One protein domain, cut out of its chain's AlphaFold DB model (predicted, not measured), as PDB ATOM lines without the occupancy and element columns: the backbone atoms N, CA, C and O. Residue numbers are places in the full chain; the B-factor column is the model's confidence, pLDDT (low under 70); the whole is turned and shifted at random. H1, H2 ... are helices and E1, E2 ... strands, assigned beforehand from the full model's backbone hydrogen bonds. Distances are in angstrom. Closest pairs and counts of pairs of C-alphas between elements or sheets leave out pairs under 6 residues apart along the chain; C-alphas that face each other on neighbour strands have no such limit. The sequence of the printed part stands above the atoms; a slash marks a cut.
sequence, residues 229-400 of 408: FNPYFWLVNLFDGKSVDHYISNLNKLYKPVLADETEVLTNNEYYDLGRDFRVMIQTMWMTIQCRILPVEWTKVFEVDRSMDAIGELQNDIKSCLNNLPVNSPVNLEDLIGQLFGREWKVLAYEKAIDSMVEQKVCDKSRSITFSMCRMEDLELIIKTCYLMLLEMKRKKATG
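What this domain is: This is residues 229 to 400 of the 408 residues of an uncharacterized protein of Sphingobacterium yanglingense (UniProt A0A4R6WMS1). A long helix, H8, runs through the middle with H2, H5 and H6 alongside it, and this group crosses a row of three helices in which H3 has H7 on one side and the shorter H1 on the other. E1 and the short H4 sit at the edge of the body, and two long loops, residues 256 to 267 and 363 to 375, lie far out. The 172 printed residues hold eight named helices and one named strand, in the order H1 H2 H3 E1 H4 H5 H6 H7 H8; the class is mostly helix. The whole is compact, with a radius of gyration of the C-alphas of 17.1 A, and spans 53 by 35 by 34 A, only just elongated.

Where its parts are: Find C-alpha 376 at (-0.589, 44.026, 46.495); from there H8 runs 33.4 A to C-alpha 398 at (-24.518, 62.103, 31.845). H3, residues 268 to 290, is also 33.4 A long and begins at C-alpha 268, (-8.363, 48.018, 65.015). H7 covers residues 345 to 362 over 25.9 A, H5 residues 308 to 323 over 22.5 A, and H2 residues 244 to 255 over 16.8 A. Look for the shorter elements at residues 231 to 238 for H1, 333 to 340 for H6, 296 to 300 for H4 and 293 to 295 for E1.

How they stand to each other: Start at H8, the hub, which touches five helices. H5 touches it at a shallow tilt of 20 degrees, opposite ways; the closest C-alphas, of Ile 318 and Leu 388, are 6.3 A apart. H2 touches it at a shallow tilt of 21 degrees, closest at Ile 248 and Glu 380, 6.2 A, and H6 at a shallow tilt of 26 degrees, closest at Ile 337 and Thr 385, 7.3 A. With residues 382 to 386 alone H8 touches H3, at a steep tilt of 60 degrees; the C-alphas of Met 281 and Cys 386 come closest, 6.4 A. H3 and H7 touch at a shallow tilt of 7 degrees, opposite ways, closest at Asn 268 and Val 362, 5.3 A. H1 touches H3 at a shallow tilt of 29 degrees, the C-alphas of Pro 231 and Thr 284 being closest at 4.9 A. H4 touches H1, closest at Tyr 232 and Trp 298, 6.7 A. E1 pairs with no named strand, and E1 and H4 meet only through their link. In H1, H2, H3, H5, H6, H7 and H8 every O i to N i+4 pair is within hydrogen-bond range; in H4 it is 0 of 1, with 2 of 2 O i to N i+3 pairs.

The domain as a whole: The two C-alphas farthest apart, of Ala 260 and Gly 400, are 53.9 A apart. The printed part has no cut. The long links are H2 to H3 and H7 to H8. Look for pLDDT under 70 at residue 229 and residues 257 to 264, 326 to 345 and 364 to 373; the mean of the printed part is 77.4.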
ATOM      1  N   PHE A 229     -28.171  45.927  47.942       64.19
ATOM      2  CA  PHE A 229     -27.516  45.037  46.965       64.19
ATOM      3  C   PHE A 229     -27.092  45.732  45.669       64.19
ATOM      4  O   PHE A 229     -26.604  45.068  44.751       64.19
ATOM      5  N   ASN A 230     -27.244  47.054  45.591       76.12
ATOM      6  CA  ASN A 230     -26.793  47.846  44.459       76.12
ATOM      7  C   ASN A 230     -25.261  48.039  44.530       76.12
ATOM      8  O   ASN A 230     -24.775  48.830  45.347       76.12
ATOM      9  N   PRO A 231     -24.468  47.393  43.647       79.19
ATOM     10  CA  PRO A 231     -23.011  47.519  43.676       79.19
ATOM     11  C   PRO A 231     -22.552  48.969  43.460       79.19
ATOM     12  O   PRO A 231     -21.518  49.388  43.975       79.19
ATOM     13  N   TYR A 232     -23.329  49.778  42.738       85.19
ATOM     14  CA  TYR A 232     -22.980  51.168  42.473       85.19
ATOM     15  C   TYR A 232     -23.276  52.097  43.647       85.19
ATOM     16  O   TYR A 232     -22.518  53.042  43.856       85.19
ATOM     17  N   PHE A 233     -24.308  51.806  44.443       84.19
ATOM     18  CA  PHE A 233     -24.533  52.488  45.719       84.19
ATOM     19  C   PHE A 233     -23.326  52.294  46.641       84.19
ATOM     20  O   PHE A 233     -22.792  53.253  47.202       84.19
ATOM     21  N   TRP A 234     -22.820  51.062  46.722       84.94
ATOM     22  CA  TRP A 234     -21.619  50.759  47.493       84.94
ATOM     23  C   TRP A 234     -20.386  51.509  46.986       84.94
ATOM     24  O   TRP A 234     -19.643  52.053  47.797       84.94
ATOM     25  N   LEU A 235     -20.172  51.588  45.667       88.38
ATOM     26  CA  LEU A 235     -19.057  52.363  45.110       88.38
ATOM     27  C   LEU A 235     -19.170  53.858  45.415       88.38
ATOM     28  O   LEU A 235     -18.162  54.472  45.757       88.38
ATOM     29  N   VAL A 236     -20.368  54.441  45.299       87.81
ATOM     30  CA  VAL A 236     -20.597  55.852  45.644       87.81
ATOM     31  C   VAL A 236     -20.229  56.099  47.106       87.81
ATOM     32  O   VAL A 236     -19.445  57.002  47.370       87.81
ATOM     33  N   ASN A 237     -20.695  55.253  48.028       86.69
ATOM     34  CA  ASN A 237     -20.383  55.383  49.454       86.69
ATOM     35  C   ASN A 237     -18.905  55.128  49.781       86.69
ATOM     36  O   ASN A 237     -18.342  55.778  50.656       86.69
ATOM     37  N   LEU A 238     -18.254  54.181  49.094       88.69
ATOM     38  CA  LEU A 238     -16.830  53.901  49.288       88.69
ATOM     39  C   LEU A 238     -15.960  55.096  48.895       88.69
ATOM     40  O   LEU A 238     -15.017  55.433  49.602       88.69
ATOM     41  N   PHE A 239     -16.272  55.739  47.773       89.50
ATOM     42  CA  PHE A 239     -15.507  56.879  47.269       89.50
ATOM     43  C   PHE A 239     -16.073  58.236  47.715       89.50
ATOM     44  O   PHE A 239     -15.606  59.273  47.242       89.50
ATOM     45  N   ASP A 240     -17.024  58.255  48.652       87.19
ATOM     46  CA  ASP A 240     -17.514  59.491  49.255       87.19
ATOM     47  C   ASP A 240     -16.438  60.093  50.171       87.19
ATOM     48  O   ASP A 240     -16.042  59.520  51.189       87.19
ATOM     49  N   GLY A 241     -15.878  61.230  49.754       82.19
ATOM     50  CA  GLY A 241     -14.803  61.922  50.471       82.19
ATOM     51  C   GLY A 241     -13.454  61.185  50.533       82.19
ATOM     52  O   GLY A 241     -12.514  61.707  51.136       82.19
ATOM     53  N   LYS A 242     -13.314  60.005  49.910       88.12
ATOM     54  CA  LYS A 242     -12.079  59.200  49.894       88.12
ATOM     55  C   LYS A 242     -11.513  59.074  48.480       88.12
ATOM     56  O   LYS A 242     -12.214  58.694  47.548       88.12
ATOM     57  N   SER A 243     -10.215  59.336  48.322       88.38
ATOM     58  CA  SER A 243      -9.515  59.187  47.040       88.38
ATOM     59  C   SER A 243      -8.965  57.770  46.827       88.38
ATOM     60  O   SER A 243      -8.794  56.990  47.764       88.38
ATOM     61  N   VAL A 244      -8.606  57.441  45.583       89.06
ATOM     62  CA  VAL A 244      -7.858  56.210  45.261       89.06
ATOM     63  C   VAL A 244      -6.553  56.127  46.065       89.06
ATOM     64  O   VAL A 244      -6.242  55.079  46.630       89.06
ATOM     65  N   ASP A 245      -5.828  57.241  46.189       89.12
ATOM     66  CA  ASP A 245      -4.567  57.302  46.938       89.12
ATOM     67  C   ASP A 245      -4.759  57.029  48.435       89.12
ATOM     68  O   ASP A 245      -3.902  56.403  49.062       89.12
ATOM     69  N   HIS A 246      -5.900  57.431  49.007       90.69
ATOM     70  CA  HIS A 246      -6.258  57.094  50.384       90.69
ATOM     71  C   HIS A 246      -6.329  55.571  50.576       90.69
ATOM     72  O   HIS A 246      -5.698  55.024  51.485       90.69
ATOM     73  N   TYR A 247      -7.034  54.871  49.684       90.75
ATOM     74  CA  TYR A 247      -7.151  53.414  49.736       90.75
ATOM     75  C   TYR A 247      -5.817  52.698  49.488       90.75
ATOM     76  O   TYR A 247      -5.505  51.741  50.197       90.75
ATOM     77  N   ILE A 248      -4.992  53.180  48.553       89.88
ATOM     78  CA  ILE A 248      -3.656  52.618  48.285       89.88
ATOM     79  C   ILE A 248      -2.714  52.828  49.481       89.88
ATOM     80  O   ILE A 248      -1.977  51.919  49.868       89.88
ATOM     81  N   SER A 249      -2.742  54.001  50.116       89.06
ATOM     82  CA  SER A 249      -1.962  54.271  51.331       89.06
ATOM     83  C   SER A 249      -2.356  53.326  52.473       89.06
ATOM     84  O   SER A 249      -1.495  52.727  53.123       89.06
ATOM     85  N   ASN A 250      -3.654  53.103  52.681       88.75
ATOM     86  CA  ASN A 250      -4.137  52.187  53.713       88.75
ATOM     87  C   ASN A 250      -3.848  50.711  53.379       88.75
ATOM     88  O   ASN A 250      -3.484  49.943  54.271       88.75
ATOM     89  N   LEU A 251      -3.902  50.322  52.100       88.19
ATOM     90  CA  LEU A 251      -3.455  49.005  51.636       88.19
ATOM     91  C   LEU A 251      -1.975  48.762  51.972       88.19
ATOM     92  O   LEU A 251      -1.619  47.705  52.491       88.19
ATOM     93  N   ASN A 252      -1.116  49.762  51.743       85.69
ATOM     94  CA  ASN A 252       0.298  49.701  52.121       85.69
ATOM     95  C   ASN A 252       0.470  49.430  53.623       85.69
ATOM     96  O   ASN A 252       1.306  48.612  54.010       85.69
ATOM     97  N   LYS A 253      -0.333  50.072  54.481       85.19
ATOM     98  CA  LYS A 253      -0.311  49.834  55.938       85.19
ATOM     99  C   LYS A 253      -0.727  48.403  56.299       85.19
ATOM    100  O   LYS A 253      -0.164  47.825  57.229       85.19
ATOM    101  N   LEU A 254      -1.660  47.811  55.550       82.31
ATOM    102  CA  LEU A 254      -2.098  46.425  55.736       82.31
ATOM    103  C   LEU A 254      -0.988  45.411  55.395       82.31
ATOM    104  O   LEU A 254      -0.808  44.445  56.134       82.31
ATOM    105  N   TYR A 255      -0.208  45.657  54.335       80.31
ATOM    106  CA  TYR A 255       0.882  44.770  53.888       80.31
ATOM    107  C   TYR A 255       2.201  44.950  54.656       80.31
ATOM    108  O   TYR A 255       3.002  44.014  54.732       80.31
ATOM    109  N   LYS A 256       2.460  46.133  55.224       77.50
ATOM    110  CA  LYS A 256       3.680  46.379  56.007       77.50
ATOM    111  C   LYS A 256       3.672  45.579  57.316       77.50
ATOM    112  O   LYS A 256       2.630  45.509  57.960       77.50
ATOM    113  N   PRO A 257       4.795  44.997  57.768       69.19
ATOM    114  CA  PRO A 257       4.878  44.421  59.111       69.19
ATOM    115  C   PRO A 257       4.678  45.512  60.173       69.19
ATOM    116  O   PRO A 257       5.112  46.643  59.978       69.19
ATOM    117  N   VAL A 258       4.024  45.179  61.291       64.75
ATOM    118  CA  VAL A 258       3.924  46.100  62.436       64.75
ATOM    119  C   VAL A 258       5.312  46.197  63.071       64.75
ATOM    120  O   VAL A 258       5.821  45.214  63.608       64.75
ATOM    121  N   LEU A 259       5.961  47.354  62.936       64.44
ATOM    122  CA  LEU A 259       7.230  47.649  63.599       64.44
ATOM    123  C   LEU A 259       6.947  48.381  64.916       64.44
ATOM    124  O   LEU A 259       6.023  49.186  64.991       64.44
ATOM    125  N   ALA A 260       7.760  48.117  65.943       55.59
ATOM    126  CA  ALA A 260       7.526  48.584  67.316       55.59
ATOM    127  C   ALA A 260       7.500  50.120  67.496       55.59
ATOM    128  O   ALA A 260       6.996  50.583  68.514       55.59
ATOM    129  N   ASP A 261       7.995  50.891  66.519       54.06
ATOM    130  CA  ASP A 261       8.193  52.347  66.617       54.06
ATOM    131  C   ASP A 261       7.427  53.164  65.547       54.06
ATOM    132  O   ASP A 261       7.718  54.345  65.343       54.06
ATOM    133  N   GLU A 262       6.456  52.582  64.828       60.16
ATOM    134  CA  GLU A 262       5.651  53.354  63.865       60.16
ATOM    135  C   GLU A 262       4.544  54.167  64.563       60.16
ATOM    136  O   GLU A 262       3.681  53.627  65.250       60.16
ATOM    137  N   THR A 263       4.538  55.486  64.350       55.81
ATOM    138  CA  THR A 263       3.561  56.422  64.940       55.81
ATOM    139  C   THR A 263       2.231  56.510  64.181       55.81
ATOM    140  O   THR A 263       1.290  57.111  64.689       55.81
ATOM    141  N   GLU A 264       2.124  55.932  62.980       63.72
ATOM    142  CA  GLU A 264       0.924  56.003  62.123       63.72
ATOM    143  C   GLU A 264       0.275  54.633  61.869       63.72
ATOM    144  O   GLU A 264       0.026  54.226  60.725       63.72
ATOM    145  N   VAL A 265      -0.023  53.911  62.944       71.12
ATOM    146  CA  VAL A 265      -0.756  52.643  62.864       71.12
ATOM    147  C   VAL A 265      -2.258  52.928  62.854       71.12
ATOM    148  O   VAL A 265      -2.750  53.709  63.666       71.12
ATOM    149  N   LEU A 266      -2.984  52.300  61.927       81.06
ATOM    150  CA  LEU A 266      -4.448  52.316  61.940       81.06
ATOM    151  C   LEU A 266      -4.963  51.648  63.223       81.06
ATOM    152  O   LEU A 266      -4.398  50.667  63.705       81.06
ATOM    153  N   THR A 267      -6.054  52.157  63.769       86.06
ATOM    154  CA  THR A 267      -6.785  51.510  64.856       86.06
ATOM    155  C   THR A 267      -7.390  50.181  64.391       86.06
ATOM    156  O   THR A 267      -7.604  49.944  63.201       86.06
ATOM    157  N   ASN A 268      -7.726  49.300  65.337       84.38
ATOM    158  CA  ASN A 268      -8.363  48.018  65.015       84.38
ATOM    159  C   ASN A 268      -9.661  48.197  64.214       84.38
ATOM    160  O   ASN A 268      -9.903  47.446  63.272       84.38
ATOM    161  N   ASN A 269     -10.468  49.207  64.555       83.62
ATOM    162  CA  ASN A 269     -11.700  49.514  63.827       83.62
ATOM    163  C   ASN A 269     -11.405  49.940  62.385       83.62
ATOM    164  O   ASN A 269     -12.042  49.434  61.469       83.62
ATOM    165  N   GLU A 270     -10.388  50.776  62.170       87.56
ATOM    166  CA  GLU A 270      -9.972  51.185  60.823       87.56
ATOM    167  C   GLU A 270      -9.459  50.003  59.988       87.56
ATOM    168  O   GLU A 270      -9.744  49.938  58.794       87.56
ATOM    169  N   TYR A 271      -8.764  49.027  60.588       85.62
ATOM    170  CA  TYR A 271      -8.399  47.791  59.882       85.62
ATOM    171  C   TYR A 271      -9.622  46.943  59.511       85.62
ATOM    172  O   TYR A 271      -9.676  46.405  58.403       85.62
ATOM    173  N   TYR A 272     -10.608  46.824  60.406       80.75
ATOM    174  CA  TYR A 272     -11.858  46.120  60.108       80.75
ATOM    175  C   TYR A 272     -12.654  46.801  58.992       80.75
ATOM    176  O   TYR A 272     -13.113  46.118  58.073       80.75
ATOM    177  N   ASP A 273     -12.786  48.127  59.050       83.00
ATOM    178  CA  ASP A 273     -13.459  48.921  58.024       83.00
ATOM    179  C   ASP A 273     -12.736  48.806  56.678       83.00
ATOM    180  O   ASP A 273     -13.378  48.553  55.664       83.00
ATOM    181  N   LEU A 274     -11.402  48.866  56.661       85.88
ATOM    182  CA  LEU A 274     -10.609  48.673  55.448       85.88
ATOM    183  C   LEU A 274     -10.807  47.276  54.840       85.88
ATOM    184  O   LEU A 274     -10.965  47.131  53.628       85.88
ATOM    185  N   GLY A 275     -10.833  46.236  55.679       81.56
ATOM    186  CA  GLY A 275     -11.134  44.874  55.244       81.56
ATOM    187  C   GLY A 275     -12.525  44.745  54.629       81.56
ATOM    188  O   GLY A 275     -12.693  44.099  53.594       81.56
ATOM    189  N   ARG A 276     -13.527  45.389  55.242       82.50
ATOM    190  CA  ARG A 276     -14.883  45.471  54.689       82.50
ATOM    191  C   ARG A 276     -14.877  46.179  53.338       82.50
ATOM    192  O   ARG A 276     -15.416  45.617  52.389       82.50
ATOM    193  N   ASP A 277     -14.242  47.340  53.241       87.88
ATOM    194  CA  ASP A 277     -14.193  48.143  52.021       87.88
ATOM    195  C   ASP A 277     -13.573  47.349  50.851       87.88
ATOM    196  O   ASP A 277     -14.130  47.331  49.752       87.88
ATOM    197  N   PHE A 278     -12.490  46.593  51.080       86.12
ATOM    198  CA  PHE A 278     -11.905  45.744  50.031       86.12
ATOM    199  C   PHE A 278     -12.798  44.578  49.607       86.12
ATOM    200  O   PHE A 278     -12.868  44.276  48.413       86.12
ATOM    201  N   ARG A 279     -13.506  43.932  50.544       80.06
ATOM    202  CA  ARG A 279     -14.490  42.892  50.194       80.06
ATOM    203  C   ARG A 279     -15.592  43.468  49.314       80.06
ATOM    204  O   ARG A 279     -15.912  42.875  48.289       80.06
ATOM    205  N   VAL A 280     -16.097  44.653  49.654       82.88
ATOM    206  CA  VAL A 280     -17.114  45.350  48.856       82.88
ATOM    207  C   VAL A 280     -16.599  45.652  47.447       82.88
ATOM    208  O   VAL A 280     -17.309  45.378  46.482       82.88
ATOM    209  N   MET A 281     -15.363  46.140  47.286       86.88
ATOM    210  CA  MET A 281     -14.771  46.375  45.957       86.88
ATOM    211  C   MET A 281     -14.668  45.084  45.129       86.88
ATOM    212  O   MET A 281     -15.050  45.058  43.959       86.88
ATOM    213  N   ILE A 282     -14.197  43.990  45.740       82.75
ATOM    214  CA  ILE A 282     -14.087  42.680  45.081       82.75
ATOM    215  C   ILE A 282     -15.463  42.171  44.639       82.75
ATOM    216  O   ILE A 282     -15.624  41.764  43.488       82.75
ATOM    217  N   GLN A 283     -16.450  42.223  45.534       76.81
ATOM    218  CA  GLN A 283     -17.813  41.766  45.271       76.81
ATOM    219  C   GLN A 283     -18.501  42.620  44.211       76.81
ATOM    220  O   GLN A 283     -19.064  42.069  43.271       76.81
ATOM    221  N   THR A 284     -18.376  43.945  44.290       83.31
ATOM    222  CA  THR A 284     -18.904  44.884  43.291       83.31
ATOM    223  C   THR A 284     -18.360  44.569  41.904       83.31
ATOM    224  O   THR A 284     -19.122  44.447  40.941       83.31
ATOM    225  N   MET A 285     -17.039  44.426  41.787       82.31
ATOM    226  CA  MET A 285     -16.407  44.165  40.501       82.31
ATOM    227  C   MET A 285     -16.797  42.782  39.966       82.31
ATOM    228  O   MET A 285     -17.092  42.657  38.781       82.31
ATOM    229  N   TRP A 286     -16.889  41.765  40.831       78.38
ATOM    230  CA  TRP A 286     -17.391  40.442  40.459       78.38
ATOM    231  C   TRP A 286     -18.847  40.481  39.980       78.38
ATOM    232  O   TRP A 286     -19.140  39.994  38.892       78.38
ATOM    233  N   MET A 287     -19.743  41.106  40.743       77.25
ATOM    234  CA  MET A 287     -21.156  41.285  40.403       77.25
ATOM    235  C   MET A 287     -21.320  41.976  39.054       77.25
ATOM    236  O   MET A 287     -21.986  41.454  38.162       77.25
ATOM    237  N   THR A 288     -20.629  43.097  38.866       80.06
ATOM    238  CA  THR A 288     -20.750  43.898  37.648       80.06
ATOM    239  C   THR A 288     -20.354  43.111  36.401       80.06
ATOM    240  O   THR A 288     -21.022  43.225  35.383       80.06
ATOM    241  N   ILE A 289     -19.322  42.265  36.446       79.06
ATOM    242  CA  ILE A 289     -18.917  41.528  35.238       79.06
ATOM    243  C   ILE A 289     -19.761  40.298  34.924       79.06
ATOM    244  O   ILE A 289     -19.734  39.840  33.783       79.06
ATOM    245  N   GLN A 290     -20.465  39.735  35.909       75.56
ATOM    246  CA  GLN A 290     -21.359  38.595  35.684       75.56
ATOM    247  C   GLN A 290     -22.716  39.047  35.125       75.56
ATOM    248  O   GLN A 290     -23.351  38.303  34.386       75.56
ATOM    249  N   CYS A 291     -23.167  40.264  35.430       75.44
ATOM    250  CA  CYS A 291     -24.505  40.716  35.055       75.44
ATOM    251  C   CYS A 291     -24.531  41.326  33.654       75.44
ATOM    252  O   CYS A 291     -23.928  42.366  33.418       75.44
ATOM    253  N   ARG A 292     -25.259  40.714  32.715       75.00
ATOM    254  CA  ARG A 292     -25.422  41.269  31.358       75.00
ATOM    255  C   ARG A 292     -26.326  42.508  31.318       75.00
ATOM    256  O   ARG A 292     -26.117  43.391  30.491       75.00
ATOM    257  N   ILE A 293     -27.332  42.546  32.181       74.69
ATOM    258  CA  ILE A 293     -28.346  43.603  32.258       74.69
ATOM    259  C   ILE A 293     -28.355  44.181  33.675       74.69
ATOM    260  O   ILE A 293     -27.987  43.470  34.613       74.69
ATOM    261  N   LEU A 294     -28.736  45.451  33.824       74.69
ATOM    262  CA  LEU A 294     -28.840  46.145  35.114       74.69
ATOM    263  C   LEU A 294     -30.238  46.755  35.273       74.69
ATOM    264  O   LEU A 294     -30.773  47.256  34.285       74.69
ATOM    265  N   PRO A 295     -30.804  46.788  36.490       73.75
ATOM    266  CA  PRO A 295     -31.994  47.589  36.778       73.75
ATOM    267  C   PRO A 295     -31.708  49.076  36.565       73.75
ATOM    268  O   PRO A 295     -30.665  49.577  37.006       73.75
ATOM    269  N   VAL A 296     -32.636  49.808  35.949       76.88
ATOM    270  CA  VAL A 296     -32.535  51.270  35.796       76.88
ATOM    271  C   VAL A 296     -32.371  51.945  37.160       76.88
ATOM    272  O   VAL A 296     -31.572  52.875  37.303       76.88
ATOM    273  N   GLU A 297     -33.057  51.437  38.185       74.56
ATOM    274  CA  GLU A 297     -33.007  51.885  39.579       74.56
ATOM    275  C   GLU A 297     -31.577  51.981  40.100       74.56
ATOM    276  O   GLU A 297     -31.217  52.979  40.724       74.56
ATOM    277  N   TRP A 298     -30.725  51.004  39.779       79.12
ATOM    278  CA  TRP A 298     -29.351  50.980  40.272       79.12
ATOM    279  C   TRP A 298     -28.528  52.163  39.788       79.12
ATOM    280  O   TRP A 298     -27.582  52.581  40.452       79.12
ATOM    281  N   THR A 299     -28.901  52.737  38.646       80.50
ATOM    282  CA  THR A 299     -28.231  53.908  38.090       80.50
ATOM    283  C   THR A 299     -28.723  55.215  38.698       80.50
ATOM    284  O   THR A 299     -28.053  56.239  38.540       80.50
ATOM    285  N   LYS A 300     -29.860  55.225  39.414       81.50
ATOM    286  CA  LYS A 300     -30.429  56.442  40.021       81.50
ATOM    287  C   LYS A 300     -29.483  57.057  41.058       81.50
ATOM    288  O   LYS A 300     -29.413  58.280  41.108       81.50
ATOM    289  N   VAL A 301     -28.658  56.240  41.720       78.56
ATOM    290  CA  VAL A 301     -27.652  56.658  42.722       78.56
ATOM    291  C   VAL A 301     -26.578  57.611  42.192       78.56
ATOM    292  O   VAL A 301     -25.925  58.307  42.962       78.56
ATOM    293  N   PHE A 302     -26.361  57.660  40.876       82.56
ATOM    294  CA  PHE A 302     -25.387  58.579  40.299       82.56
ATOM    295  C   PHE A 302     -25.966  59.991  40.186       82.56
ATOM    296  O   PHE A 302     -26.724  60.284  39.255       82.56
ATOM    297  N   GLU A 303     -25.557  60.892  41.069       75.88
ATOM    298  CA  GLU A 303     -25.703  62.328  40.832       75.88
ATOM    299  C   GLU A 303     -24.760  62.741  39.691       75.88
ATOM    300  O   GLU A 303     -23.548  62.516  39.759       75.88
ATOM    301  N   VAL A 304     -25.317  63.278  38.598       75.75
ATOM    302  CA  VAL A 304     -24.548  63.666  37.404       75.75
ATOM    303  C   VAL A 304     -24.934  65.061  36.933       75.75
ATOM    304  O   VAL A 304     -26.103  65.328  36.649       75.75
ATOM    305  N   ASP A 305     -23.933  65.931  36.802       74.56
ATOM    306  CA  ASP A 305     -24.067  67.160  36.030       74.56
ATOM    307  C   ASP A 305     -23.999  66.812  34.535       74.56
ATOM    308  O   ASP A 305     -23.092  66.118  34.074       74.56
ATOM    309  N   ARG A 306     -25.006  67.264  33.784       81.81
ATOM    310  CA  ARG A 306     -25.129  67.032  32.338       81.81
ATOM    311  C   ARG A 306     -24.505  68.160  31.512       81.81
ATOM    312  O   ARG A 306     -24.658  68.173  30.292       81.81
ATOM    313  N   SER A 307     -23.842  69.122  32.153       80.19
ATOM    314  CA  SER A 307     -23.090  70.170  31.470       80.19
ATOM    315  C   SER A 307     -21.936  69.580  30.646       80.19
ATOM    316  O   SER A 307     -21.323  68.574  31.008       80.19
ATOM    317  N   MET A 308     -21.633  70.206  29.505       76.88
ATOM    318  CA  MET A 308     -20.532  69.760  28.636       76.88
ATOM    319  C   MET A 308     -19.175  69.844  29.345       76.88
ATOM    320  O   MET A 308     -18.309  69.008  29.091       76.88
ATOM    321  N   ASP A 309     -19.017  70.813  30.248       80.00
ATOM    322  CA  ASP A 309     -17.799  71.002  31.034       80.00
ATOM    323  C   ASP A 309     -17.597  69.836  32.014       80.00
ATOM    324  O   ASP A 309     -16.549  69.193  31.977       80.00
ATOM    325  N   ALA A 310     -18.627  69.458  32.786       80.94
ATOM    326  CA  ALA A 310     -18.560  68.318  33.706       80.94
ATOM    327  C   ALA A 310     -18.325  66.980  32.982       80.94
ATOM    328  O   ALA A 310     -17.573  66.122  33.450       80.94
ATOM    329  N   ILE A 311     -18.927  66.793  31.802       83.75
ATOM    330  CA  ILE A 311     -18.668  65.612  30.963       83.75
ATOM    331  C   ILE A 311     -17.207  65.592  30.488       83.75
ATOM    332  O   ILE A 311     -16.585  64.525  30.464       83.75
ATOM    333  N   GLY A 312     -16.652  66.749  30.114       80.50
ATOM    334  CA  GLY A 312     -15.249  66.890  29.725       80.50
ATOM    335  C   GLY A 312     -14.282  66.580  30.870       80.50
ATOM    336  O   GLY A 312     -13.282  65.892  30.657       80.50
ATOM    337  N   GLU A 313     -14.597  67.019  32.088       85.00
ATOM    338  CA  GLU A 313     -13.837  66.689  33.300       85.00
ATOM    339  C   GLU A 313     -13.845  65.183  33.578       85.00
ATOM    340  O   GLU A 313     -12.775  64.580  33.675       85.00
ATOM    341  N   LEU A 314     -15.021  64.541  33.560       85.00
ATOM    342  CA  LEU A 314     -15.138  63.086  33.719       85.00
ATOM    343  C   LEU A 314     -14.289  62.322  32.694       85.00
ATOM    344  O   LEU A 314     -13.618  61.348  33.034       85.00
ATOM    345  N   GLN A 315     -14.288  62.756  31.429       83.75
ATOM    346  CA  GLN A 315     -13.464  62.140  30.385       83.75
ATOM    347  C   GLN A 315     -11.963  62.288  30.654       83.75
ATOM    348  O   GLN A 315     -11.201  61.343  30.424       83.75
ATOM    349  N   ASN A 316     -11.531  63.456  31.128       84.19
ATOM    350  CA  ASN A 316     -10.133  63.698  31.472       84.19
ATOM    351  C   ASN A 316      -9.695  62.845  32.665       84.19
ATOM    352  O   ASN A 316      -8.614  62.254  32.610       84.19
ATOM    353  N   ASP A 317     -10.543  62.711  33.682       82.44
ATOM    354  CA  ASP A 317     -10.284  61.874  34.854       82.44
ATOM    355  C   ASP A 317     -10.180  60.398  34.478       82.44
ATOM    356  O   ASP A 317      -9.202  59.737  34.830       82.44
ATOM    357  N   ILE A 318     -11.120  59.890  33.673       83.69
ATOM    358  CA  ILE A 318     -11.073  58.517  33.153       83.69
ATOM    359  C   ILE A 318      -9.774  58.288  32.380       83.69
ATOM    360  O   ILE A 318      -9.064  57.311  32.621       83.69
ATOM    361  N   LYS A 319      -9.419  59.206  31.473       81.12
ATOM    362  CA  LYS A 319      -8.189  59.109  30.679       81.12
ATOM    363  C   LYS A 319      -6.939  59.143  31.560       81.12
ATOM    364  O   LYS A 319      -6.007  58.381  31.317       81.12
ATOM    365  N   SER A 320      -6.914  60.004  32.575       81.62
ATOM    366  CA  SER A 320      -5.828  60.090  33.554       81.62
ATOM    367  C   SER A 320      -5.675  58.776  34.321       81.62
ATOM    368  O   SER A 320      -4.587  58.201  34.358       81.62
ATOM    369  N   CYS A 321      -6.774  58.238  34.852       78.50
ATOM    370  CA  CYS A 321      -6.786  56.964  35.561       78.50
ATOM    371  C   CYS A 321      -6.321  55.801  34.673       78.50
ATOM    372  O   CYS A 321      -5.500  55.006  35.125       78.50
ATOM    373  N   LEU A 322      -6.776  55.731  33.416       76.44
ATOM    374  CA  LEU A 322      -6.338  54.712  32.453       76.44
ATOM    375  C   LEU A 322      -4.838  54.814  32.138       76.44
ATOM    376  O   LEU A 322      -4.154  53.797  32.105       76.44
ATOM    377  N   ASN A 323      -4.304  56.027  31.961       74.31
ATOM    378  CA  ASN A 323      -2.871  56.239  31.712       74.31
ATOM    379  C   ASN A 323      -1.986  55.836  32.903       74.31
ATOM    380  O   ASN A 323      -0.817  55.512  32.716       74.31
ATOM    381  N   ASN A 324      -2.539  55.863  34.117       72.00
ATOM    382  CA  ASN A 324      -1.856  55.482  35.355       72.00
ATOM    383  C   ASN A 324      -1.979  53.978  35.678       72.00
ATOM    384  O   ASN A 324      -1.557  53.531  36.756       72.00
ATOM    385  N   LEU A 325      -2.568  53.190  34.772       73.31
ATOM    386  CA  LEU A 325      -2.532  51.733  34.830       73.31
ATOM    387  C   LEU A 325      -1.177  51.206  34.316       73.31
ATOM    388  O   LEU A 325      -0.512  51.871  33.520       73.31
ATOM    389  N   PRO A 326      -0.727  50.018  34.762       66.06
ATOM    390  CA  PRO A 326       0.513  49.407  34.282       66.06
ATOM    391  C   PRO A 326       0.595  49.335  32.746       66.06
ATOM    392  O   PRO A 326      -0.393  49.065  32.080       66.06
ATOM    393  N   VAL A 327       1.796  49.478  32.169       51.38
ATOM    394  CA  VAL A 327       2.041  49.543  30.702       51.38
ATOM    395  C   VAL A 327       1.551  48.302  29.924       51.38
ATOM    396  O   VAL A 327       1.349  48.368  28.714       51.38
ATOM    397  N   ASN A 328       1.316  47.179  30.610       53.66
ATOM    398  CA  ASN A 328       0.772  45.941  30.034       53.66
ATOM    399  C   ASN A 328      -0.741  45.757  30.276       53.66
ATOM    400  O   ASN A 328      -1.282  44.693  29.976       53.66
ATOM    401  N   SER A 329      -1.419  46.751  30.849       51.94
ATOM    402  CA  SER A 329      -2.866  46.748  31.050       51.94
ATOM    403  C   SER A 329      -3.580  47.070  29.729       51.94
ATOM    404  O   SER A 329      -3.164  47.985  29.017       51.94
ATOM    405  N   PRO A 330      -4.628  46.319  29.347       50.97
ATOM    406  CA  PRO A 330      -5.335  46.549  28.091       50.97
ATOM    407  C   PRO A 330      -6.046  47.915  28.060       50.97
ATOM    408  O   PRO A 330      -6.433  48.458  29.090       50.97
ATOM    409  N   VAL A 331      -6.240  48.445  26.846       56.09
ATOM    410  CA  VAL A 331      -6.766  49.799  26.559       56.09
ATOM    411  C   VAL A 331      -8.257  49.961  26.919       56.09
ATOM    412  O   VAL A 331      -8.730  51.087  27.053       56.09
ATOM    413  N   ASN A 332      -9.001  48.859  27.089       62.62
ATOM    414  CA  ASN A 332     -10.431  48.857  27.415       62.62
ATOM    415  C   ASN A 332     -10.674  48.321  28.844       62.62
ATOM    416  O   ASN A 332     -10.121  47.291  29.229       62.62
ATOM    417  N   LEU A 333     -11.527  49.011  29.609       61.78
ATOM    418  CA  LEU A 333     -11.914  48.680  30.984       61.78
ATOM    419  C   LEU A 333     -12.509  47.264  31.098       61.78
ATOM    420  O   LEU A 333     -12.190  46.538  32.035       61.78
ATOM    421  N   GLU A 334     -13.287  46.827  30.107       59.69
ATOM    422  CA  GLU A 334     -13.856  45.470  30.039       59.69
ATOM    423  C   GLU A 334     -12.760  44.387  29.971       59.69
ATOM    424  O   GLU A 334     -12.833  43.352  30.641       59.69
ATOM    425  N   ASP A 335     -11.704  44.647  29.190       61.03
ATOM    426  CA  ASP A 335     -10.558  43.751  29.034       61.03
ATOM    427  C   ASP A 335      -9.728  43.680  30.331       61.03
ATOM    428  O   ASP A 335      -9.195  42.621  30.676       61.03
ATOM    429  N   LEU A 336      -9.631  44.793  31.065       63.66
ATOM    430  CA  LEU A 336      -8.907  44.884  32.333       63.66
ATOM    431  C   LEU A 336      -9.597  44.079  33.437       63.66
ATOM    432  O   LEU A 336      -8.948  43.296  34.137       63.66
ATOM    433  N   ILE A 337     -10.919  44.227  33.565       62.41
ATOM    434  CA  ILE A 337     -11.686  43.544  34.608       62.41
ATOM    435  C   ILE A 337     -11.703  42.023  34.370       62.41
ATOM    436  O   ILE A 337     -11.552  41.235  35.310       62.41
ATOM    437  N   GLY A 338     -11.796  41.589  33.108       59.38
ATOM    438  CA  GLY A 338     -11.759  40.171  32.746       59.38
ATOM    439  C   GLY A 338     -10.471  39.444  33.140       59.38
ATOM    440  O   GLY A 338     -10.507  38.276  33.535       59.38
ATOM    441  N   GLN A 339      -9.326  40.128  33.092       64.12
ATOM    442  CA  GLN A 339      -8.036  39.543  33.476       64.12
ATOM    443  C   GLN A 339      -7.878  39.395  34.997       64.12
ATOM    444  O   GLN A 339      -7.293  38.406  35.464       64.12
ATOM    445  N   LEU A 340      -8.433  40.328  35.778       64.50
ATOM    446  CA  LEU A 340      -8.362  40.317  37.242       64.50
ATOM    447  C   LEU A 340      -9.052  39.075  37.830       64.50
ATOM    448  O   LEU A 340      -8.444  38.342  38.618       64.50
ATOM    449  N   PHE A 341     -10.258  38.748  37.352       61.69
ATOM    450  CA  PHE A 341     -11.072  37.640  37.872       61.69
ATOM    451  C   PHE A 341     -11.247  36.452  36.925       61.69
ATOM    452  O   PHE A 341     -12.180  35.668  37.095       61.69
ATOM    453  N   GLY A 342     -10.319  36.237  35.984       54.81
ATOM    454  CA  GLY A 342     -10.381  35.150  34.990       54.81
ATOM    455  C   GLY A 342     -10.586  33.723  35.540       54.81
ATOM    456  O   GLY A 342     -10.763  32.785  34.762       54.81
ATOM    457  N   ARG A 343     -10.564  33.528  36.869       59.91
ATOM    458  CA  ARG A 343     -11.058  32.333  37.566       59.91
ATOM    459  C   ARG A 343     -11.747  32.717  38.882       59.91
ATOM    460  O   ARG A 343     -11.147  33.386  39.714       59.91
ATOM    461  N   GLU A 344     -12.950  32.196  39.098       63.09
ATOM    462  CA  GLU A 344     -13.813  32.452  40.266       63.09
ATOM    463  C   GLU A 344     -13.148  32.201  41.623       63.09
ATOM    464  O   GLU A 344     -13.334  32.974  42.557       63.09
ATOM    465  N   TRP A 345     -12.303  31.170  41.734       64.44
ATOM    466  CA  TRP A 345     -11.607  30.877  42.991       64.44
ATOM    467  C   TRP A 345     -10.745  32.050  43.480       64.44
ATOM    468  O   TRP A 345     -10.473  32.121  44.675       64.44
ATOM    469  N   LYS A 346     -10.334  32.973  42.592       72.44
ATOM    470  CA  LYS A 346      -9.590  34.178  42.976       72.44
ATOM    471  C   LYS A 346     -10.416  35.111  43.856       72.44
ATOM    472  O   LYS A 346      -9.853  35.670  44.785       72.44
ATOM    473  N   VAL A 347     -11.721  35.241  43.603       73.44
ATOM    474  CA  VAL A 347     -12.629  36.075  44.412       73.44
ATOM    475  C   VAL A 347     -12.628  35.566  45.853       73.44
ATOM    476  O   VAL A 347     -12.222  36.280  46.767       73.44
ATOM    477  N   LEU A 348     -12.929  34.275  46.034       72.06
ATOM    478  CA  LEU A 348     -12.930  33.621  47.347       72.06
ATOM    479  C   LEU A 348     -11.544  33.614  48.011       72.06
ATOM    480  O   LEU A 348     -11.434  33.679  49.235       72.06
ATOM    481  N   ALA A 349     -10.472  33.491  47.223       77.25
ATOM    482  CA  ALA A 349      -9.109  33.537  47.738       77.25
ATOM    483  C   ALA A 349      -8.732  34.940  48.231       77.25
ATOM    484  O   ALA A 349      -8.082  35.048  49.269       77.25
ATOM    485  N   TYR A 350      -9.145  35.996  47.526       81.12
ATOM    486  CA  TYR A 350      -8.896  37.377  47.931       81.12
ATOM    487  C   TYR A 350      -9.676  37.736  49.197       81.12
ATOM    488  O   TYR A 350      -9.072  38.261  50.127       81.12
ATOM    489  N   GLU A 351     -10.960  37.375  49.291       77.81
ATOM    490  CA  GLU A 351     -11.759  37.601  50.507       77.81
ATOM    491  C   GLU A 351     -11.108  36.953  51.738       77.81
ATOM    492  O   GLU A 351     -10.827  37.627  52.728       77.81
ATOM    493  N   LYS A 352     -10.750  35.665  51.644       80.31
ATOM    494  CA  LYS A 352     -10.071  34.945  52.736       80.31
ATOM    495  C   LYS A 352      -8.701  35.529  53.080       80.31
ATOM    496  O   LYS A 352      -8.300  35.516  54.247       80.31
ATOM    497  N   ALA A 353      -7.956  35.993  52.076       82.94
ATOM    498  CA  ALA A 353      -6.663  36.629  52.292       82.94
ATOM    499  C   ALA A 353      -6.821  37.955  53.046       82.94
ATOM    500  O   ALA A 353      -6.074  38.192  53.992       82.94
ATOM    501  N   ILE A 354      -7.815  38.773  52.687       84.81
ATOM    502  CA  ILE A 354      -8.133  40.032  53.375       84.81
ATOM    503  C   ILE A 354      -8.537  39.776  54.824       84.81
ATOM    504  O   ILE A 354      -7.970  40.402  55.717       84.81
ATOM    505  N   ASP A 355      -9.423  38.813  55.078       81.88
ATOM    506  CA  ASP A 355      -9.820  38.448  56.444       81.88
ATOM    507  C   ASP A 355      -8.602  38.065  57.290       81.88
ATOM    508  O   ASP A 355      -8.421  38.546  58.409       81.88
ATOM    509  N   SER A 356      -7.714  37.256  56.708       82.56
ATOM    510  CA  SER A 356      -6.475  36.831  57.356       82.56
ATOM    511  C   SER A 356      -5.514  38.000  57.610       82.56
ATOM    512  O   SER A 356      -4.855  38.022  58.648       82.56
ATOM    513  N   MET A 357      -5.413  38.964  56.686       83.38
ATOM    514  CA  MET A 357      -4.599  40.178  56.849       83.38
ATOM    515  C   MET A 357      -5.094  41.029  58.018       83.38
ATOM    516  O   MET A 357      -4.313  41.410  58.891       83.38
ATOM    517  N   VAL A 358      -6.399  41.293  58.042       85.00
ATOM    518  CA  VAL A 358      -7.058  42.117  59.059       85.00
ATOM    519  C   VAL A 358      -6.947  41.464  60.433       85.00
ATOM    520  O   VAL A 358      -6.520  42.116  61.384       85.00
ATOM    521  N   GLU A 359      -7.254  40.166  60.544       83.38
ATOM    522  CA  GLU A 359      -7.170  39.437  61.814       83.38
ATOM    523  C   GLU A 359      -5.754  39.502  62.401       83.38
ATOM    524  O   GLU A 359      -5.581  39.718  63.600       83.38
ATOM    525  N   GLN A 360      -4.725  39.348  61.565       80.12
ATOM    526  CA  GLN A 360      -3.339  39.391  62.025       80.12
ATOM    527  C   GLN A 360      -2.922  40.773  62.522       80.12
ATOM    528  O   GLN A 360      -2.231  40.845  63.539       80.12
ATOM    529  N   LYS A 361      -3.363  41.845  61.852       81.62
ATOM    530  CA  LYS A 361      -3.123  43.225  62.295       81.62
ATOM    531  C   LYS A 361      -3.798  43.532  63.623       81.62
ATOM    532  O   LYS A 361      -3.156  44.071  64.515       81.62
ATOM    533  N   VAL A 362      -5.054  43.124  63.772       81.69
ATOM    534  CA  VAL A 362      -5.818  43.316  65.012       81.69
ATOM    535  C   VAL A 362      -5.235  42.501  66.170       81.69
ATOM    536  O   VAL A 362      -5.229  42.959  67.309       81.69
ATOM    537  N   CYS A 363      -4.729  41.296  65.892       80.25
ATOM    538  CA  CYS A 363      -4.161  40.399  66.902       80.25
ATOM    539  C   CYS A 363      -2.651  40.584  67.146       80.25
ATOM    540  O   CYS A 363      -2.063  39.746  67.830       80.25
ATOM    541  N   ASP A 364      -2.021  41.606  66.558       68.94
ATOM    542  CA  ASP A 364      -0.582  41.904  66.654       68.94
ATOM    543  C   ASP A 364       0.335  40.685  66.399       68.94
ATOM    544  O   ASP A 364       1.342  40.429  67.066       68.94
ATOM    545  N   LYS A 365      -0.042  39.852  65.422       63.28
ATOM    546  CA  LYS A 365       0.748  38.677  65.036       63.28
ATOM    547  C   LYS A 365       1.905  39.150  64.145       63.28
ATOM    548  O   LYS A 365       1.744  39.289  62.938       63.28
ATOM    549  N   SER A 366       3.091  39.344  64.727       54.59
ATOM    550  CA  SER A 366       4.313  39.884  64.092       54.59
ATOM    551  C   SER A 366       4.992  38.983  63.034       54.59
ATOM    552  O   SER A 366       6.221  38.964  62.915       54.59
ATOM    553  N   ARG A 367       4.244  38.156  62.296       56.41
ATOM    554  CA  ARG A 367       4.821  37.273  61.270       56.41
ATOM    555  C   ARG A 367       4.926  38.015  59.941       56.41
ATOM    556  O   ARG A 367       3.989  38.690  59.536       56.41
ATOM    557  N   SER A 368       6.055  37.861  59.247       53.69
ATOM    558  CA  SER A 368       6.159  38.286  57.851       53.69
ATOM    559  C   SER A 368       5.182  37.465  57.015       53.69
ATOM    560  O   SER A 368       5.142  36.236  57.127       53.69
ATOM    561  N   ILE A 369       4.372  38.139  56.199       53.97
ATOM    562  CA  ILE A 369       3.379  37.463  55.376       53.97
ATOM    563  C   ILE A 369       3.733  37.624  53.910       53.97
ATOM    564  O   ILE A 369       3.834  38.728  53.386       53.97
ATOM    565  N   THR A 370       3.874  36.494  53.236       53.34
ATOM    566  CA  THR A 370       3.858  36.409  51.782       53.34
ATOM    567  C   THR A 370       2.504  35.845  51.379       53.34
ATOM    568  O   THR A 370       2.296  34.632  51.378       53.34
ATOM    569  N   PHE A 371       1.556  36.719  51.033       61.84
ATOM    570  CA  PHE A 371       0.311  36.292  50.395       61.84
ATOM    571  C   PHE A 371       0.599  35.963  48.931       61.84
ATOM    572  O   PHE A 371       0.381  36.770  48.035       61.84
ATOM    573  N   SER A 372       1.100  34.753  48.675       59.12
ATOM    574  CA  SER A 372       1.402  34.289  47.314       59.12
ATOM    575  C   SER A 372       0.178  34.292  46.393       59.12
ATOM    576  O   SER A 372       0.328  34.341  45.175       59.12
ATOM    577  N   MET A 373      -1.027  34.250  46.972       62.00
ATOM    578  CA  MET A 373      -2.286  34.220  46.233       62.00
ATOM    579  C   MET A 373      -2.950  35.584  46.042       62.00
ATOM    580  O   MET A 373      -3.778  35.673  45.149       62.00
ATOM    581  N   CYS A 374      -2.613  36.620  46.821       74.31
ATOM    582  CA  CYS A 374      -3.212  37.958  46.725       74.31
ATOM    583  C   CYS A 374      -2.096  39.007  46.759       74.31
ATOM    584  O   CYS A 374      -1.595  39.374  47.825       74.31
ATOM    585  N   ARG A 375      -1.643  39.419  45.572       80.06
ATOM    586  CA  ARG A 375      -0.543  40.374  45.440       80.06
ATOM    587  C   ARG A 375      -1.061  41.787  45.651       80.06
ATOM    588  O   ARG A 375      -2.185  42.100  45.261       80.06
ATOM    589  N   MET A 376      -0.226  42.638  46.233       83.06
ATOM    590  CA  MET A 376      -0.589  44.026  46.495       83.06
ATOM    591  C   MET A 376      -0.961  44.757  45.200       83.06
ATOM    592  O   MET A 376      -1.959  45.468  45.162       83.06
ATOM    593  N   GLU A 377      -0.229  44.499  44.117       82.56
ATOM    594  CA  GLU A 377      -0.480  45.088  42.802       82.56
ATOM    595  C   GLU A 377      -1.852  44.688  42.239       82.56
ATOM    596  O   GLU A 377      -2.484  45.481  41.542       82.56
ATOM    597  N   ASP A 378      -2.339  43.481  42.557       81.00
ATOM    598  CA  ASP A 378      -3.666  43.028  42.130       81.00
ATOM    599  C   ASP A 378      -4.769  43.810  42.876       81.00
ATOM    600  O   ASP A 378      -5.758  44.211  42.265       81.00
ATOM    601  N   LEU A 379      -4.589  44.081  44.177       83.75
ATOM    602  CA  LEU A 379      -5.527  44.876  44.983       83.75
ATOM    603  C   LEU A 379      -5.484  46.368  44.631       83.75
ATOM    604  O   LEU A 379      -6.536  46.993  44.525       83.75
ATOM    605  N   GLU A 380      -4.304  46.935  44.378       87.50
ATOM    606  CA  GLU A 380      -4.190  48.297  43.842       87.50
ATOM    607  C   GLU A 380      -4.943  48.436  42.519       87.50
ATOM    608  O   GLU A 380      -5.654  49.420  42.291       87.50
ATOM    609  N   LEU A 381      -4.816  47.429  41.653       84.00
ATOM    610  CA  LEU A 381      -5.515  47.404  40.384       84.00
ATOM    611  C   LEU A 381      -7.034  47.279  40.575       84.00
ATOM    612  O   LEU A 381      -7.775  47.961  39.870       84.00
ATOM    613  N   ILE A 382      -7.507  46.500  41.555       86.44
ATOM    614  CA  ILE A 382      -8.930  46.435  41.937       86.44
ATOM    615  C   ILE A 382      -9.456  47.811  42.366       86.44
ATOM    616  O   ILE A 382     -10.489  48.238  41.850       86.44
ATOM    617  N   ILE A 383      -8.748  48.525  43.251       90.06
ATOM    618  CA  ILE A 383      -9.152  49.861  43.733       90.06
ATOM    619  C   ILE A 383      -9.307  50.822  42.548       90.06
ATOM    620  O   ILE A 383     -10.353  51.451  42.378       90.06
ATOM    621  N   LYS A 384      -8.274  50.904  41.699       87.81
ATOM    622  CA  LYS A 384      -8.261  51.776  40.513       87.81
ATOM    623  C   LYS A 384      -9.387  51.427  39.541       87.81
ATOM    624  O   LYS A 384     -10.030  52.320  38.996       87.81
ATOM    625  N   THR A 385      -9.640  50.137  39.345       86.19
ATOM    626  CA  THR A 385     -10.683  49.647  38.440       86.19
ATOM    627  C   THR A 385     -12.080  49.969  38.968       86.19
ATOM    628  O   THR A 385     -12.897  50.477  38.209       86.19
ATOM    629  N   CYS A 386     -12.349  49.779  40.262       89.62
ATOM    630  CA  CYS A 386     -13.634  50.144  40.872       89.62
ATOM    631  C   CYS A 386     -13.924  51.646  40.748       89.62
ATOM    632  O   CYS A 386     -15.047  52.039  40.430       89.62
ATOM    633  N   TYR A 387     -12.904  52.488  40.933       91.06
ATOM    634  CA  TYR A 387     -13.043  53.929  40.730       91.06
ATOM    635  C   TYR A 387     -13.330  54.280  39.260       91.06
ATOM    636  O   TYR A 387     -14.243  55.050  38.969       91.06
ATOM    637  N   LEU A 388     -12.615  53.656  38.316       87.94
ATOM    638  CA  LEU A 388     -12.874  53.804  36.879       87.94
ATOM    639  C   LEU A 388     -14.293  53.371  36.489       87.94
ATOM    640  O   LEU A 388     -14.938  54.060  35.702       87.94
ATOM    641  N   MET A 389     -14.795  52.269  37.050       87.94
ATOM    642  CA  MET A 389     -16.169  51.809  36.831       87.94
ATOM    643  C   MET A 389     -17.187  52.860  37.286       87.94
ATOM    644  O   MET A 389     -18.124  53.160  36.548       87.94
ATOM    645  N   LEU A 390     -16.982  53.457  38.466       90.44
ATOM    646  CA  LEU A 390     -17.835  54.531  38.981       90.44
ATOM    647  C   LEU A 390     -17.849  55.745  38.035       90.44
ATOM    648  O   LEU A 390     -18.921  56.248  37.693       90.44
ATOM    649  N   LEU A 391     -16.673  56.201  37.590       89.06
ATOM    650  CA  LEU A 391     -16.552  57.333  36.667       89.06
ATOM    651  C   LEU A 391     -17.208  57.054  35.308       89.06
ATOM    652  O   LEU A 391     -17.939  57.897  34.789       89.06
ATOM    653  N   GLU A 392     -16.981  55.871  34.738       87.88
ATOM    654  CA  GLU A 392     -17.515  55.500  33.424       87.88
ATOM    655  C   GLU A 392     -19.046  55.390  33.444       87.88
ATOM    656  O   GLU A 392     -19.713  55.866  32.521       87.88
ATOM    657  N   MET A 393     -19.624  54.848  34.521       88.56
ATOM    658  CA  MET A 393     -21.078  54.813  34.701       88.56
ATOM    659  C   MET A 393     -21.675  56.218  34.836       88.56
ATOM    660  O   MET A 393     -22.668  56.526  34.171       88.56
ATOM    661  N   LYS A 394     -21.042  57.107  35.620       89.69
ATOM    662  CA  LYS A 394     -21.437  58.524  35.706       89.69
ATOM    663  C   LYS A 394     -21.392  59.198  34.334       89.69
ATOM    664  O   LYS A 394     -22.360  59.845  33.940       89.69
ATOM    665  N   ARG A 395     -20.312  58.992  33.571       89.56
ATOM    666  CA  ARG A 395     -20.151  59.544  32.219       89.56
ATOM    667  C   ARG A 395     -21.256  59.061  31.283       89.56
ATOM    668  O   ARG A 395     -21.895  59.890  30.643       89.56
ATOM    669  N   LYS A 396     -21.504  57.749  31.211       87.88
ATOM    670  CA  LYS A 396     -22.548  57.168  30.349       87.88
ATOM    671  C   LYS A 396     -23.947  57.650  30.727       87.88
ATOM    672  O   LYS A 396     -24.751  57.910  29.834       87.88
ATOM    673  N   LYS A 397     -24.232  57.831  32.021       87.12
ATOM    674  CA  LYS A 397     -25.493  58.434  32.474       87.12
ATOM    675  C   LYS A 397     -25.603  59.900  32.047       87.12
ATOM    676  O   LYS A 397     -26.645  60.304  31.537       87.12
ATOM    677  N   ALA A 398     -24.540  60.689  32.221       86.50
ATOM    678  CA  ALA A 398     -24.518  62.103  31.845       86.50
ATOM    679  C   ALA A 398     -24.702  62.313  30.331       86.50
ATOM    680  O   ALA A 398     -25.381  63.250  29.918       86.50
ATOM    681  N   THR A 399     -24.149  61.416  29.507       86.25
ATOM    682  CA  THR A 399     -24.247  61.466  28.040       86.25
ATOM    683  C   THR A 399     -25.492  60.782  27.466       86.25
ATOM    684  O   THR A 399     -25.661  60.790  26.248       86.25
ATOM    685  N   GLY A 400     -26.349  60.176  28.298       83.25
ATOM    686  CA  GLY A 400     -27.523  59.425  27.837       83.25
ATOM    687  C   GLY A 400     -27.178  58.156  27.045       83.25
ATOM    688  O   GLY A 400     -27.929  57.757  26.166       83.25
TER     689      GLY A 400